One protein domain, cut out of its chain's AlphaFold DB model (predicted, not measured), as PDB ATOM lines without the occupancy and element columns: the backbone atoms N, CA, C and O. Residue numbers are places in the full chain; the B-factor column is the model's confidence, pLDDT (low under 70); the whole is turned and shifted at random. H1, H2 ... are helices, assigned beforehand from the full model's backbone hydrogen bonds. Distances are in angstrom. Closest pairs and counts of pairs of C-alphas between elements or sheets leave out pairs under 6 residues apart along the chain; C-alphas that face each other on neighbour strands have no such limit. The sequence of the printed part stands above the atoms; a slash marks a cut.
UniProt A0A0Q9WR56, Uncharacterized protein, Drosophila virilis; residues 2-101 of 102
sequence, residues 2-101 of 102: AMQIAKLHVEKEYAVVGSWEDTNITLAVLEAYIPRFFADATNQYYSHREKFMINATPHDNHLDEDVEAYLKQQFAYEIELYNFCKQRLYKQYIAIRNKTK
ATOM      1  N   ALA A   2      73.993   2.991  61.300       87.75
ATOM      2  CA  ALA A   2      73.540   4.308  61.777       87.75
ATOM      3  C   ALA A   2      74.519   5.467  61.489       87.75
ATOM      4  O   ALA A   2      74.113   6.495  60.958       87.75
ATOM      5  N   MET A   3      75.820   5.276  61.735       90.44
ATOM      6  CA  MET A   3      76.840   6.300  61.468       90.44
ATOM      7  C   MET A   3      76.880   6.754  59.999       90.44
ATOM      8  O   MET A   3      76.996   7.941  59.719       90.44
ATOM      9  N   GLN A   4      76.792   5.823  59.045       89.94
ATOM     10  CA  GLN A   4      76.855   6.173  57.622       89.94
ATOM     11  C   GLN A   4      75.623   6.973  57.188       89.94
ATOM     12  O   GLN A   4      75.752   7.922  56.421       89.94
ATOM     13  N   ILE A   5      74.450   6.635  57.731       92.88
ATOM     14  CA  ILE A   5      73.213   7.394  57.513       92.88
ATOM     15  C   ILE A   5      73.352   8.803  58.102       92.88
ATOM     16  O   ILE A   5      73.035   9.777  57.426       92.88
ATOM     17  N   ALA A   6      73.912   8.932  59.310       92.56
ATOM     18  CA  ALA A   6      74.163  10.233  59.926       92.56
ATOM     19  C   ALA A   6      75.093  11.107  59.068       92.56
ATOM     20  O   ALA A   6      74.769  12.262  58.797       92.56
ATOM     21  N   LYS A   7      76.202  10.547  58.562       92.12
ATOM     22  CA  LYS A   7      77.106  11.257  57.639       92.12
ATOM     23  C   LYS A   7      76.384  11.701  56.362       92.12
ATOM     24  O   LYS A   7      76.531  12.847  55.948       92.12
ATOM     25  N   LEU A   8      75.565  10.822  55.780       93.56
ATOM     26  CA  LEU A   8      74.785  11.119  54.578       93.56
ATOM     27  C   LEU A   8      73.802  12.278  54.799       93.56
ATOM     28  O   LEU A   8      73.695  13.160  53.949       93.56
ATOM     29  N   HIS A   9      73.095  12.286  55.931       93.62
ATOM     30  CA  HIS A   9      72.150  13.352  56.268       93.62
ATOM     31  C   HIS A   9      72.883  14.673  56.510       93.62
ATOM     32  O   HIS A   9      72.489  15.697  55.956       93.62
ATOM     33  N   VAL A  10      74.001  14.651  57.247       91.94
ATOM     34  CA  VAL A  10      74.867  15.827  57.452       91.94
ATOM     35  C   VAL A  10      75.300  16.446  56.121       91.94
ATOM     36  O   VAL A  10      75.330  17.670  55.992       91.94
ATOM     37  N   GLU A  11      75.626  15.631  55.119       89.69
ATOM     38  CA  GLU A  11      76.029  16.141  53.810       89.69
ATOM     39  C   GLU A  11      74.873  16.701  52.987       89.69
ATOM     40  O   GLU A  11      75.041  17.752  52.363       89.69
ATOM     41  N   LYS A  12      73.736  15.997  52.958       92.56
ATOM     42  CA  LYS A  12      72.628  16.289  52.037       92.56
ATOM     43  C   LYS A  12      71.626  17.301  52.571       92.56
ATOM     44  O   LYS A  12      71.086  18.074  51.787       92.56
ATOM     45  N   GLU A  13      71.353  17.272  53.869       93.69
ATOM     46  CA  GLU A  13      70.215  17.985  54.460       93.69
ATOM     47  C   GLU A  13      70.637  19.268  55.182       93.69
ATOM     48  O   GLU A  13      69.853  20.209  55.283       93.69
ATOM     49  N   TYR A  14      71.890  19.348  55.642       91.31
ATOM     50  CA  TYR A  14      72.384  20.488  56.414       91.31
ATOM     51  C   TYR A  14      73.322  21.361  55.586       91.31
ATOM     52  O   TYR A  14      74.401  20.926  55.183       91.31
ATOM     53  N   ALA A  15      72.972  22.636  55.394       89.75
ATOM     54  CA  ALA A  15      73.822  23.583  54.667       89.75
ATOM     55  C   ALA A  15      75.198  23.758  55.338       89.75
ATOM     56  O   ALA A  15      76.239  23.666  54.685       89.75
ATOM     57  N   VAL A  16      75.206  23.941  56.661       91.44
ATOM     58  CA  VAL A  16      76.411  24.111  57.483       91.44
ATOM     59  C   VAL A  16      76.209  23.361  58.797       91.44
ATOM     60  O   VAL A  16      75.126  23.409  59.376       91.44
ATOM     61  N   VAL A  17      77.251  22.674  59.263       93.00
ATOM     62  CA  VAL A  17      77.304  22.061  60.597       93.00
ATOM     63  C   VAL A  17      78.547  22.603  61.290       93.00
ATOM     64  O   VAL A  17      79.658  22.382  60.813       93.00
ATOM     65  N   GLY A  18      78.341  23.371  62.359       91.38
ATOM     66  CA  GLY A  18      79.393  24.061  63.103       91.38
ATOM     67  C   GLY A  18      79.889  23.303  64.332       91.38
ATOM     68  O   GLY A  18      79.281  22.317  64.749       91.38
ATOM     69  N   SER A  19      80.959  23.809  64.943       89.75
ATOM     70  CA  SER A  19      81.445  23.380  66.260       89.75
ATOM     71  C   SER A  19      81.490  24.566  67.228       89.75
ATOM     72  O   SER A  19      81.705  25.710  66.823       89.75
ATOM     73  N   TRP A  20      81.296  24.288  68.521       84.00
ATOM     74  CA  TRP A  20      81.470  25.291  69.580       84.00
ATOM     75  C   TRP A  20      82.948  25.632  69.809       84.00
ATOM     76  O   TRP A  20      83.276  26.787  70.082       84.00
ATOM     77  N   GLU A  21      83.842  24.654  69.641       85.19
ATOM     78  CA  GLU A  21      85.298  24.836  69.737       85.19
ATOM     79  C   GLU A  21      85.811  25.872  68.726       85.19
ATOM     80  O   GLU A  21      86.598  26.748  69.078       85.19
ATOM     81  N   ASP A  22      85.306  25.815  67.491       89.25
ATOM     82  CA  ASP A  22      85.729  26.662  66.373       89.25
ATOM     83  C   ASP A  22      84.598  27.625  65.964       89.25
ATOM     84  O   ASP A  22      84.159  27.686  64.807       89.25
ATOM     85  N   THR A  23      84.091  28.387  66.939       89.88
ATOM     86  CA  THR A  23      82.957  29.311  66.738       89.88
ATOM     87  C   THR A  23      83.251  30.376  65.669       89.88
ATOM     88  O   THR A  23      82.381  30.691  64.860       89.88
ATOM     89  N   ASN A  24      84.487  30.881  65.589       90.50
ATOM     90  CA  ASN A  24      84.931  31.800  64.528       90.50
ATOM     91  C   ASN A  24      84.720  31.222  63.122       90.50
ATOM     92  O   ASN A  24      84.217  31.910  62.237       90.50
ATOM     93  N   ILE A  25      85.125  29.967  62.912       93.06
ATOM     94  CA  ILE A  25      85.026  29.297  61.612       93.06
ATOM     95  C   ILE A  25      83.558  29.047  61.288       93.06
ATOM     96  O   ILE A  25      83.115  29.315  60.172       93.06
ATOM     97  N   THR A  26      82.795  28.584  62.277       93.94
ATOM     98  CA  THR A  26      81.359  28.339  62.143       93.94
ATOM     99  C   THR A  26      80.610  29.594  61.695       93.94
ATOM    100  O   THR A  26      79.870  29.539  60.713       93.94
ATOM    101  N   LEU A  27      80.830  30.730  62.364       93.56
ATOM    102  CA  LEU A  27      80.170  31.994  62.028       93.56
ATOM    103  C   LEU A  27      80.573  32.498  60.637       93.56
ATOM    104  O   LEU A  27      79.695  32.853  59.853       93.56
ATOM    105  N   ALA A  28      81.857  32.416  60.279       93.31
ATOM    106  CA  ALA A  28      82.331  32.818  58.954       93.31
ATOM    107  C   ALA A  28      81.722  31.972  57.817       93.31
ATOM    108  O   ALA A  28      81.399  32.485  56.744       93.31
ATOM    109  N   VAL A  29      81.556  30.661  58.032       94.31
ATOM    110  CA  VAL A  29      80.907  29.781  57.048       94.31
ATOM    111  C   VAL A  29      79.406  30.080  56.958       94.31
ATOM    112  O   VAL A  29      78.871  30.150  55.851       94.31
ATOM    113  N   LEU A  30      78.728  30.308  58.086       94.38
ATOM    114  CA  LEU A  30      77.308  30.682  58.109       94.38
ATOM    115  C   LEU A  30      77.044  32.016  57.397       94.38
ATOM    116  O   LEU A  30      76.117  32.098  56.592       94.38
ATOM    117  N   GLU A  31      77.885  33.024  57.632       94.12
ATOM    118  CA  GLU A  31      77.846  34.326  56.956       94.12
ATOM    119  C   GLU A  31      77.912  34.192  55.434       94.12
ATOM    120  O   GLU A  31      77.138  34.822  54.715       94.12
ATOM    121  N   ALA A  32      78.810  33.341  54.934       92.44
ATOM    122  CA  ALA A  32      79.015  33.173  53.502       92.44
ATOM    123  C   ALA A  32      77.899  32.365  52.818       92.44
ATOM    124  O   ALA A  32      77.523  32.672  51.686       92.44
ATOM    125  N   TYR A  33      77.379  31.322  53.473       91.19
ATOM    126  CA  TYR A  33      76.348  30.456  52.891       91.19
ATOM    127  C   TYR A  33      74.930  31.012  53.057       91.19
ATOM    128  O   TYR A  33      74.081  30.780  52.197       91.19
ATOM    129  N   ILE A  34      74.653  31.730  54.150       92.31
ATOM    130  CA  ILE A  34      73.316  32.234  54.486       92.31
ATOM    131  C   ILE A  34      73.397  33.717  54.923       92.31
ATOM    132  O   ILE A  34      72.987  34.082  56.032       92.31
ATOM    133  N   PRO A  35      73.873  34.623  54.046       92.31
ATOM    134  CA  PRO A  35      74.109  36.025  54.404       92.31
ATOM    135  C   PRO A  35      72.827  36.766  54.796       92.31
ATOM    136  O   PRO A  35      72.867  37.673  55.618       92.31
ATOM    137  N   ARG A  36      71.661  36.362  54.270       93.00
ATOM    138  CA  ARG A  36      70.374  37.002  54.592       93.00
ATOM    139  C   ARG A  36      70.059  36.997  56.092       93.00
ATOM    140  O   ARG A  36      69.377  37.903  56.558       93.00
ATOM    141  N   PHE A  37      70.513  35.974  56.813       91.62
ATOM    142  CA  PHE A  37      70.247  35.819  58.244       91.62
ATOM    143  C   PHE A  37      71.488  36.054  59.101       91.62
ATOM    144  O   PHE A  37      71.357  36.544  60.216       91.62
ATOM    145  N   PHE A  38      72.672  35.712  58.589       92.94
ATOM    146  CA  PHE A  38      73.904  35.712  59.374       92.94
ATOM    147  C   PHE A  38      74.871  36.835  59.014       92.94
ATOM    148  O   PHE A  38      75.957  36.847  59.571       92.94
ATOM    149  N   ALA A  39      74.523  37.774  58.127       92.31
ATOM    150  CA  ALA A  39      75.393  38.914  57.837       92.31
ATOM    151  C   ALA A  39      75.838  39.624  59.127       92.31
ATOM    152  O   ALA A  39      75.008  39.978  59.962       92.31
ATOM    153  N   ASP A  40      77.151  39.836  59.253       92.31
ATOM    154  CA  ASP A  40      77.810  40.489  60.393       92.31
ATOM    155  C   ASP A  40      77.745  39.719  61.734       92.31
ATOM    156  O   ASP A  40      78.180  40.225  62.771       92.31
ATOM    157  N   ALA A  41      77.255  38.474  61.746       90.81
ATOM    158  CA  ALA A  41      77.154  37.650  62.950       90.81
ATOM    159  C   ALA A  41      78.498  37.446  63.672       90.81
ATOM    160  O   ALA A  41      78.532  37.447  64.903       90.81
ATOM    161  N   THR A  42      79.605  37.303  62.939       90.56
ATOM    162  CA  THR A  42      80.952  37.155  63.505       90.56
ATOM    163  C   THR A  42      81.310  38.381  64.345       90.56
ATOM    164  O   THR A  42      81.706  38.252  65.507       90.56
ATOM    165  N   ASN A  43      81.112  39.580  63.795       91.06
ATOM    166  CA  ASN A  43      81.421  40.826  64.491       91.06
ATOM    167  C   ASN A  43      80.495  41.042  65.689       91.06
ATOM    168  O   ASN A  43      80.973  41.389  66.773       91.06
ATOM    169  N   GLN A  44      79.192  40.783  65.540       90.75
ATOM    170  CA  GLN A  44      78.236  40.889  66.644       90.75
ATOM    171  C   GLN A  44      78.576  39.939  67.797       90.75
ATOM    172  O   GLN A  44      78.534  40.351  68.959       90.75
ATOM    173  N   TYR A  45      78.963  38.699  67.487       89.56
ATOM    174  CA  TYR A  45      79.335  37.703  68.488       89.56
ATOM    175  C   TYR A  45      80.567  38.127  69.292       89.56
ATOM    176  O   TYR A  45      80.527  38.128  70.521       89.56
ATOM    177  N   TYR A  46      81.648  38.539  68.622       89.25
ATOM    178  CA  TYR A  46      82.882  38.930  69.309       89.25
ATOM    179  C   TYR A  46      82.779  40.284  70.019       89.25
ATOM    180  O   TYR A  46      83.404  40.459  71.063       89.25
ATOM    181  N   SER A  47      81.947  41.205  69.525       90.81
ATOM    182  CA  SER A  47      81.710  42.506  70.175       90.81
ATOM    183  C   SER A  47      80.873  42.394  71.451       90.81
ATOM    184  O   SER A  47      80.965  43.245  72.331       90.81
ATOM    185  N   HIS A  48      80.055  41.346  71.567       86.69
ATOM    186  CA  HIS A  48      79.135  41.141  72.688       86.69
ATOM    187  C   HIS A  48      79.302  39.769  73.342       86.69
ATOM    188  O   HIS A  48      78.339  39.209  73.865       86.69
ATOM    189  N   ARG A  49      80.524  39.226  73.332       81.75
ATOM    190  CA  ARG A  49      80.812  37.845  73.748       81.75
ATOM    191  C   ARG A  49      80.234  37.494  75.120       81.75
ATOM    192  O   ARG A  49      79.665  36.421  75.294       81.75
ATOM    193  N   GLU A  50      80.318  38.423  76.064       79.44
ATOM    194  CA  GLU A  50      79.836  38.241  77.438       79.44
ATOM    195  C   GLU A  50      78.322  37.999  77.514       79.44
ATOM    196  O   GLU A  50      77.860  37.249  78.366       79.44
ATOM    197  N   LYS A  51      77.542  38.547  76.571       81.00
ATOM    198  CA  LYS A  51      76.091  38.316  76.486       81.00
ATOM    199  C   LYS A  51      75.742  36.916  75.978       81.00
ATOM    200  O   LYS A  51      74.635  36.444  76.214       81.00
ATOM    201  N   PHE A  52      76.661  36.266  75.266       76.88
ATOM    202  CA  PHE A  52      76.450  34.950  74.659       76.88
ATOM    203  C   PHE A  52      77.053  33.803  75.486       76.88
ATOM    204  O   PHE A  52      76.722  32.641  75.254       76.88
ATOM    205  N   MET A  53      77.893  34.104  76.482       74.12
ATOM    206  CA  MET A  53      78.460  33.127  77.416       74.12
ATOM    207  C   MET A  53      77.518  32.871  78.603       74.12
ATOM    208  O   MET A  53      77.826  33.190  79.744       74.12
ATOM    209  N   ILE A  54      76.348  32.296  78.320       72.38
ATOM    210  CA  ILE A  54      75.280  32.094  79.318       72.38
ATOM    211  C   ILE A  54      75.544  30.850  80.193       72.38
ATOM    212  O   ILE A  54      75.187  30.834  81.367       72.38
ATOM    213  N   ASN A  55      76.227  29.833  79.649       66.25
ATOM    214  CA  ASN A  55      76.448  28.532  80.297       66.25
ATOM    215  C   ASN A  55      77.933  28.287  80.613       66.25
ATOM    216  O   ASN A  55      78.510  27.281  80.200       66.25
ATOM    217  N   ALA A  56      78.578  29.229  81.301       64.56
ATOM    218  CA  ALA A  56      79.950  29.051  81.765       64.56
ATOM    219  C   ALA A  56      79.972  28.202  83.047       64.56
ATOM    220  O   ALA A  56      80.027  28.726  84.158       64.56
ATOM    221  N   THR A  57      79.903  26.881  82.901       70.19
ATOM    222  CA  THR A  57      80.192  25.960  84.008       70.19
ATOM    223  C   THR A  57      81.712  25.836  84.151       70.19
ATOM    224  O   THR A  57      82.383  25.643  83.134       70.19
ATOM    225  N   PRO A  58      82.289  25.930  85.364       65.75
ATOM    226  CA  PRO A  58      83.689  25.587  85.571       65.75
ATOM    227  C   PRO A  58      83.871  24.112  85.203       65.75
ATOM    228  O   PRO A  58      83.339  23.234  85.880       65.75
ATOM    229  N   HIS A  59      84.554  23.846  84.094       63.06
ATOM    230  CA  HIS A  59      84.874  22.490  83.681       63.06
ATOM    231  C   HIS A  59      86.218  22.114  84.295       63.06
ATOM    232  O   HIS A  59      87.234  22.746  83.996       63.06
ATOM    233  N   ASP A  60      86.222  21.099  85.158       70.81
ATOM    234  CA  ASP A  60      87.449  20.354  85.392       70.81
ATOM    235  C   ASP A  60      87.693  19.488  84.151       70.81
ATOM    236  O   ASP A  60      86.837  18.694  83.757       70.81
ATOM    237  N   ASN A  61      88.825  19.724  83.494       69.44
ATOM    238  CA  ASN A  61      89.253  18.980  82.311       69.44
ATOM    239  C   ASN A  61      90.192  17.828  82.685       69.44
ATOM    240  O   ASN A  61      90.755  17.193  81.793       69.44
ATOM    241  N   HIS A  62      90.414  17.586  83.979       78.88
ATOM    242  CA  HIS A  62      91.231  16.476  84.422       78.88
ATOM    243  C   HIS A  62      90.469  15.165  84.216       78.88
ATOM    244  O   HIS A  62      89.459  14.894  84.864       78.88
ATOM    245  N   LEU A  63      90.957  14.362  83.280       80.19
ATOM    246  CA  LEU A  63      90.467  13.021  83.018       80.19
ATOM    247  C   LEU A  63      91.673  12.083  83.046       80.19
ATOM    248  O   LEU A  63      92.677  12.363  82.394       80.19
ATOM    249  N   ASP A  64      91.579  10.993  83.805       89.69
ATOM    250  CA  ASP A  64      92.632   9.978  83.829       89.69
ATOM    251  C   ASP A  64      92.800   9.350  82.437       89.69
ATOM    252  O   ASP A  64      91.816   9.057  81.751       89.69
ATOM    253  N   GLU A  65      94.047   9.106  82.029       88.50
ATOM    254  CA  GLU A  65      94.389   8.628  80.680       88.50
ATOM    255  C   GLU A  65      93.710   7.287  80.344       88.50
ATOM    256  O   GLU A  65      93.190   7.104  79.241       88.50
ATOM    257  N   ASP A  66      93.616   6.380  81.322       89.69
ATOM    258  CA  ASP A  66      92.941   5.084  81.177       89.69
ATOM    259  C   ASP A  66      91.430   5.244  80.936       89.69
ATOM    260  O   ASP A  66      90.830   4.530  80.124       89.69
ATOM    261  N   VAL A  67      90.807   6.213  81.615       87.94
ATOM    262  CA  VAL A  67      89.386   6.540  81.448       87.94
ATOM    263  C   VAL A  67      89.160   7.189  80.086       87.94
ATOM    264  O   VAL A  67      88.213   6.829  79.384       87.94
ATOM    265  N   GLU A  68      90.049   8.091  79.662       89.38
ATOM    266  CA  GLU A  68      89.986   8.709  78.339       89.38
ATOM    267  C   GLU A  68      90.095   7.664  77.222       89.38
ATOM    268  O   GLU A  68      89.300   7.673  76.279       89.38
ATOM    269  N   ALA A  69      91.050   6.737  77.333       90.50
ATOM    270  CA  ALA A  69      91.251   5.668  76.362       90.50
ATOM    271  C   ALA A  69      90.022   4.753  76.266       90.50
ATOM    272  O   ALA A  69      89.559   4.447  75.161       90.50
ATOM    273  N   TYR A  70      89.446   4.378  77.412       92.88
ATOM    274  CA  TYR A  70      88.219   3.588  77.457       92.88
ATOM    275  C   TYR A  70      87.044   4.314  76.783       92.88
ATOM    276  O   TYR A  70      86.367   3.738  75.927       92.88
ATOM    277  N   LEU A  71      86.824   5.594  77.105       91.31
ATOM    278  CA  LEU A  71      85.741   6.389  76.518       91.31
ATOM    279  C   LEU A  71      85.933   6.594  75.014       91.31
ATOM    280  O   LEU A  71      84.970   6.471  74.261       91.31
ATOM    281  N   LYS A  72      87.165   6.831  74.548       91.06
ATOM    282  CA  LYS A  72      87.480   6.925  73.113       91.06
ATOM    283  C   LYS A  72      87.120   5.648  72.360       91.06
ATOM    284  O   LYS A  72      86.664   5.725  71.222       91.06
ATOM    285  N   GLN A  73      87.307   4.485  72.982       91.69
ATOM    286  CA  GLN A  73      86.933   3.210  72.379       91.69
ATOM    287  C   GLN A  73      85.411   3.021  72.339       91.69
ATOM    288  O   GLN A  73      84.887   2.574  71.319       91.69
ATOM    289  N   GLN A  74      84.699   3.371  73.416       93.06
ATOM    290  CA  GLN A  74      83.235   3.262  73.461       93.06
ATOM    291  C   GLN A  74      82.554   4.241  72.498       93.06
ATOM    292  O   GLN A  74      81.614   3.861  71.805       93.06
ATOM    293  N   PHE A  75      83.072   5.467  72.398       92.81
ATOM    294  CA  PHE A  75      82.531   6.537  71.558       92.81
ATOM    295  C   PHE A  75      83.226   6.666  70.200       92.81
ATOM    296  O   PHE A  75      83.228   7.735  69.583       92.81
ATOM    297  N   ALA A  76      83.851   5.590  69.713       92.19
ATOM    298  CA  ALA A  76      84.616   5.623  68.471       92.19
ATOM    299  C   ALA A  76      83.773   6.131  67.285       92.19
ATOM    300  O   ALA A  76      84.261   6.905  66.460       92.19
ATOM    301  N   TYR A  77      82.491   5.754  67.229       92.38
ATOM    302  CA  TYR A  77      81.582   6.175  66.163       92.38
ATOM    303  C   TYR A  77      81.170   7.646  66.275       92.38
ATOM    304  O   TYR A  77      81.106   8.340  65.257       92.38
ATOM    305  N   GLU A  78      80.903   8.146  67.482       92.44
ATOM    306  CA  GLU A  78      80.595   9.556  67.725       92.44
ATOM    307  C   GLU A  78      81.797  10.442  67.410       92.44
ATOM    308  O   GLU A  78      81.647  11.459  66.732       92.44
ATOM    309  N   ILE A  79      82.996  10.031  67.830       93.00
ATOM    310  CA  ILE A  79      84.248  10.729  67.523       93.00
ATOM    311  C   ILE A  79      84.483  10.754  66.010       93.00
ATOM    312  O   ILE A  79      84.858  11.786  65.449       93.00
ATOM    313  N   GLU A  80      84.237   9.642  65.315       93.38
ATOM    314  CA  GLU A  80      84.356   9.581  63.858       93.38
ATOM    315  C   GLU A  80      83.366  10.529  63.161       93.38
ATOM    316  O   GLU A  80      83.741  11.243  62.225       93.38
ATOM    317  N   LEU A  81      82.111  10.574  63.615       93.38
ATOM    318  CA  LEU A  81      81.103  11.494  63.085       93.38
ATOM    319  C   LEU A  81      81.463  12.958  63.375       93.38
ATOM    320  O   LEU A  81      81.360  13.798  62.481       93.38
ATOM    321  N   TYR A  82      81.937  13.260  64.585       93.88
ATOM    322  CA  TYR A  82      82.409  14.590  64.963       93.88
ATOM    323  C   TYR A  82      83.543  15.057  64.047       93.88
ATOM    324  O   TYR A  82      83.466  16.129  63.442       93.88
ATOM    325  N   ASN A  83      84.558  14.212  63.861       94.19
ATOM    326  CA  ASN A  83      85.691  14.502  62.988       94.19
ATOM    327  C   ASN A  83      85.262  14.695  61.531       94.19
ATOM    328  O   ASN A  83      85.786  15.572  60.844       94.19
ATOM    329  N   PHE A  84      84.286  13.922  61.059       94.81
ATOM    330  CA  PHE A  84      83.710  14.096  59.731       94.81
ATOM    331  C   PHE A  84      83.039  15.471  59.566       94.81
ATOM    332  O   PHE A  84      83.334  16.190  58.605       94.81
ATOM    333  N   CYS A  85      82.199  15.877  60.522       94.50
ATOM    334  CA  CYS A  85      81.571  17.201  60.531       94.50
ATOM    335  C   CYS A  85      82.623  18.318  60.567       94.50
ATOM    336  O   CYS A  85      82.542  19.265  59.781       94.50
ATOM    337  N   LYS A  86      83.657  18.166  61.406       94.38
ATOM    338  CA  LYS A  86      84.773  19.113  61.508       94.38
ATOM    339  C   LYS A  86      85.498  19.242  60.169       94.38
ATOM    340  O   LYS A  86      85.602  20.338  59.625       94.38
ATOM    341  N   GLN A  87      85.914  18.135  59.557       94.62
ATOM    342  CA  GLN A  87      86.571  18.154  58.244       94.62
ATOM    343  C   GLN A  87      85.720  18.848  57.172       94.62
ATOM    344  O   GLN A  87      86.249  19.631  56.378       94.62
ATOM    345  N   ARG A  88      84.407  18.593  57.147       94.69
ATOM    346  CA  ARG A  88      83.478  19.251  56.219       94.69
ATOM    347  C   ARG A  88      83.441  20.766  56.430       94.69
ATOM    348  O   ARG A  88      83.574  21.500  55.450       94.69
ATOM    349  N   LEU A  89      83.326  21.225  57.676       94.88
ATOM    350  CA  LEU A  89      83.321  22.650  58.019       94.88
ATOM    351  C   LEU A  89      84.603  23.353  57.548       94.88
ATOM    352  O   LEU A  89      84.542  24.387  56.882       94.88
ATOM    353  N   TYR A  90      85.774  22.764  57.814       95.31
ATOM    354  CA  TYR A  90      87.052  23.336  57.374       95.31
ATOM    355  C   TYR A  90      87.174  23.386  55.847       95.31
ATOM    356  O   TYR A  90      87.667  24.377  55.307       95.31
ATOM    357  N   LYS A  91      86.688  22.365  55.127       94.44
ATOM    358  CA  LYS A  91      86.646  22.395  53.655       94.44
ATOM    359  C   LYS A  91      85.784  23.550  53.140       94.44
ATOM    360  O   LYS A  91      86.214  24.254  52.227       94.44
ATOM    361  N   GLN A  92      84.608  23.774  53.733       93.69
ATOM    362  CA  GLN A  92      83.739  24.907  53.389       93.69
ATOM    363  C   GLN A  92      84.444  26.244  53.647       93.69
ATOM    364  O   GLN A  92      84.483  27.103  52.766       93.69
ATOM    365  N   TYR A  93      85.073  26.392  54.812       94.44
ATOM    366  CA  TYR A  93      85.815  27.596  55.173       94.44
ATOM    367  C   TYR A  93      86.966  27.901  54.203       94.44
ATOM    368  O   TYR A  93      87.083  29.021  53.705       94.44
ATOM    369  N   ILE A  94      87.784  26.897  53.867       94.38
ATOM    370  CA  ILE A  94      88.883  27.041  52.899       94.38
ATOM    371  C   ILE A  94      88.340  27.444  51.523       94.38
ATOM    372  O   ILE A  94      88.891  28.344  50.889       94.38
ATOM    373  N   ALA A  95      87.243  26.831  51.069       93.81
ATOM    374  CA  ALA A  95      86.621  27.168  49.790       93.81
ATOM    375  C   ALA A  95      86.153  28.634  49.736       93.81
ATOM    376  O   ALA A  95      86.377  29.310  48.731       93.81
ATOM    377  N   ILE A  96      85.562  29.148  50.819       92.56
ATOM    378  CA  ILE A  96      85.154  30.558  50.933       92.56
ATOM    379  C   ILE A  96      86.376  31.483  50.900       92.56
ATOM    380  O   ILE A  96      86.401  32.453  50.135       92.56
ATOM    381  N   ARG A  97      87.424  31.180  51.679       89.50
ATOM    382  CA  ARG A  97      88.637  32.013  51.706       89.50
ATOM    383  C   ARG A  97      89.344  32.045  50.358       89.50
ATOM    384  O   ARG A  97      89.816  33.103  49.956       89.50
ATOM    385  N   ASN A  98      89.393  30.919  49.654       88.31
ATOM    386  CA  ASN A  98      89.988  30.853  48.324       88.31
ATOM    387  C   ASN A  98      89.183  31.662  47.301       88.31
ATOM    388  O   ASN A  98      89.790  32.345  46.486       88.31
ATOM    389  N   LYS A  99      87.845  31.665  47.379       80.50
ATOM    390  CA  LYS A  99      87.001  32.529  46.533       80.50
ATOM    391  C   LYS A  99      87.209  34.024  46.779       80.50
ATOM    392  O   LYS A  99      87.011  34.797  45.863       80.50
ATOM    393  N   THR A 100      87.588  34.421  47.992       71.44
ATOM    394  CA  THR A 100      87.788  35.839  48.353       71.44
ATOM    395  C   THR A 100      89.153  36.375  47.890       71.44
ATOM    396  O   THR A 100      89.385  37.579  47.916       71.44
ATOM    397  N   LYS A 101      90.089  35.493  47.511       62.06
ATOM    398  CA  LYS A 101      91.447  35.868  47.072       62.06
ATOM    399  C   LYS A 101      91.554  36.223  45.583       62.06
ATOM    400  O   LYS A 101      92.619  36.683  45.178       62.06
TER     401      LYS A 101
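Overview. This is residues 2 to 101 of the 102 residues of an uncharacterized protein of Drosophila virilis (UniProt A0A0Q9WR56). What does the model look like at first sight? One long helix, H7, forms a straight side, with H1 alongside its first part and H2 crossing its later part, while the small helices H3 and H4 pack on H2. From there the chain swings out through H5, a long bare stretch and H6 in a wide open loop that comes back to the beginning of H7, and residues 47 to 76 stand free. What is it made of, and how large is it? The printed part has 100 residues with seven named helices, H1 to H7 in order along the chain, and no named strand; its class is all helix. It is loose, with a radius of gyration of the C-alphas of 16.5 A and spans of 45 by 35 by 24 A.

Along the chain. Where is the longest helix? H7 is residues 76 to 100, 36.4 A from C-alpha 76 at (84.616, 5.623, 68.471) to C-alpha 100 at (87.788, 35.839, 48.353). Where are the others? H1 is residues 2 to 12, 15.5 A long from C-alpha 2 at (73.540, 4.308, 61.777), and H2 is residues 23 to 33, 15.4 A long. H3 is residues 35 to 38, 5.0 A, H4 residues 41 to 47, 9.8 A, and H5 residues 49 to 52, 5.3 A. H6 is residues 65 to 74, 14.3 A long.

Arrangement. What touches H7? With residues 77 to 85 alone it touches H1, the same way at a shallow tilt of 15 degrees, the closest C-alphas being those of Met 3 and Tyr 77, 6.7 A apart. With residues 89 to 96 alone it touches H2, the same way at a steep tilt of 57 degrees, closest at the C-alphas of Val 29 and Tyr 93, 5.7 A. What else touches the hub, H2? H4 does, opposite ways at a shallow tilt of 33 degrees, only just short of steep, with C-alphas of Leu 27 and Thr 42 closest at 5.4 A. H3 does too, at the C-alphas of Glu 31 and Phe 38, 4.8 A. Where are H5 and H6? H5 is close to H4 but not clearly touching, the closest C-alphas, of Tyr 45 and Phe 52, being 7.3 A apart. H6 is about perpendicular to H7, at 86 degrees, and close but not clearly touching, with C-alphas of Lys 72 and Ile 79 closest at 7.5 A. How are the backbones? Every O i to N i+4 pair is within hydrogen-bond range in H1, H2, H4, H6 and H7; H3 and H5 are too short for such a pair.

Size, cuts and confidence. How far does it reach? The two C-alphas farthest apart, of Arg 36 and Asp 66, are 47.3 A apart. Which link is long, and is there a cut? The link from H5 to H6, 12 residues, is long, and the printed part has no cut. Where is confidence low? Residues 55 to 56, 58 to 59, 61 and 101 are under 70 in pLDDT.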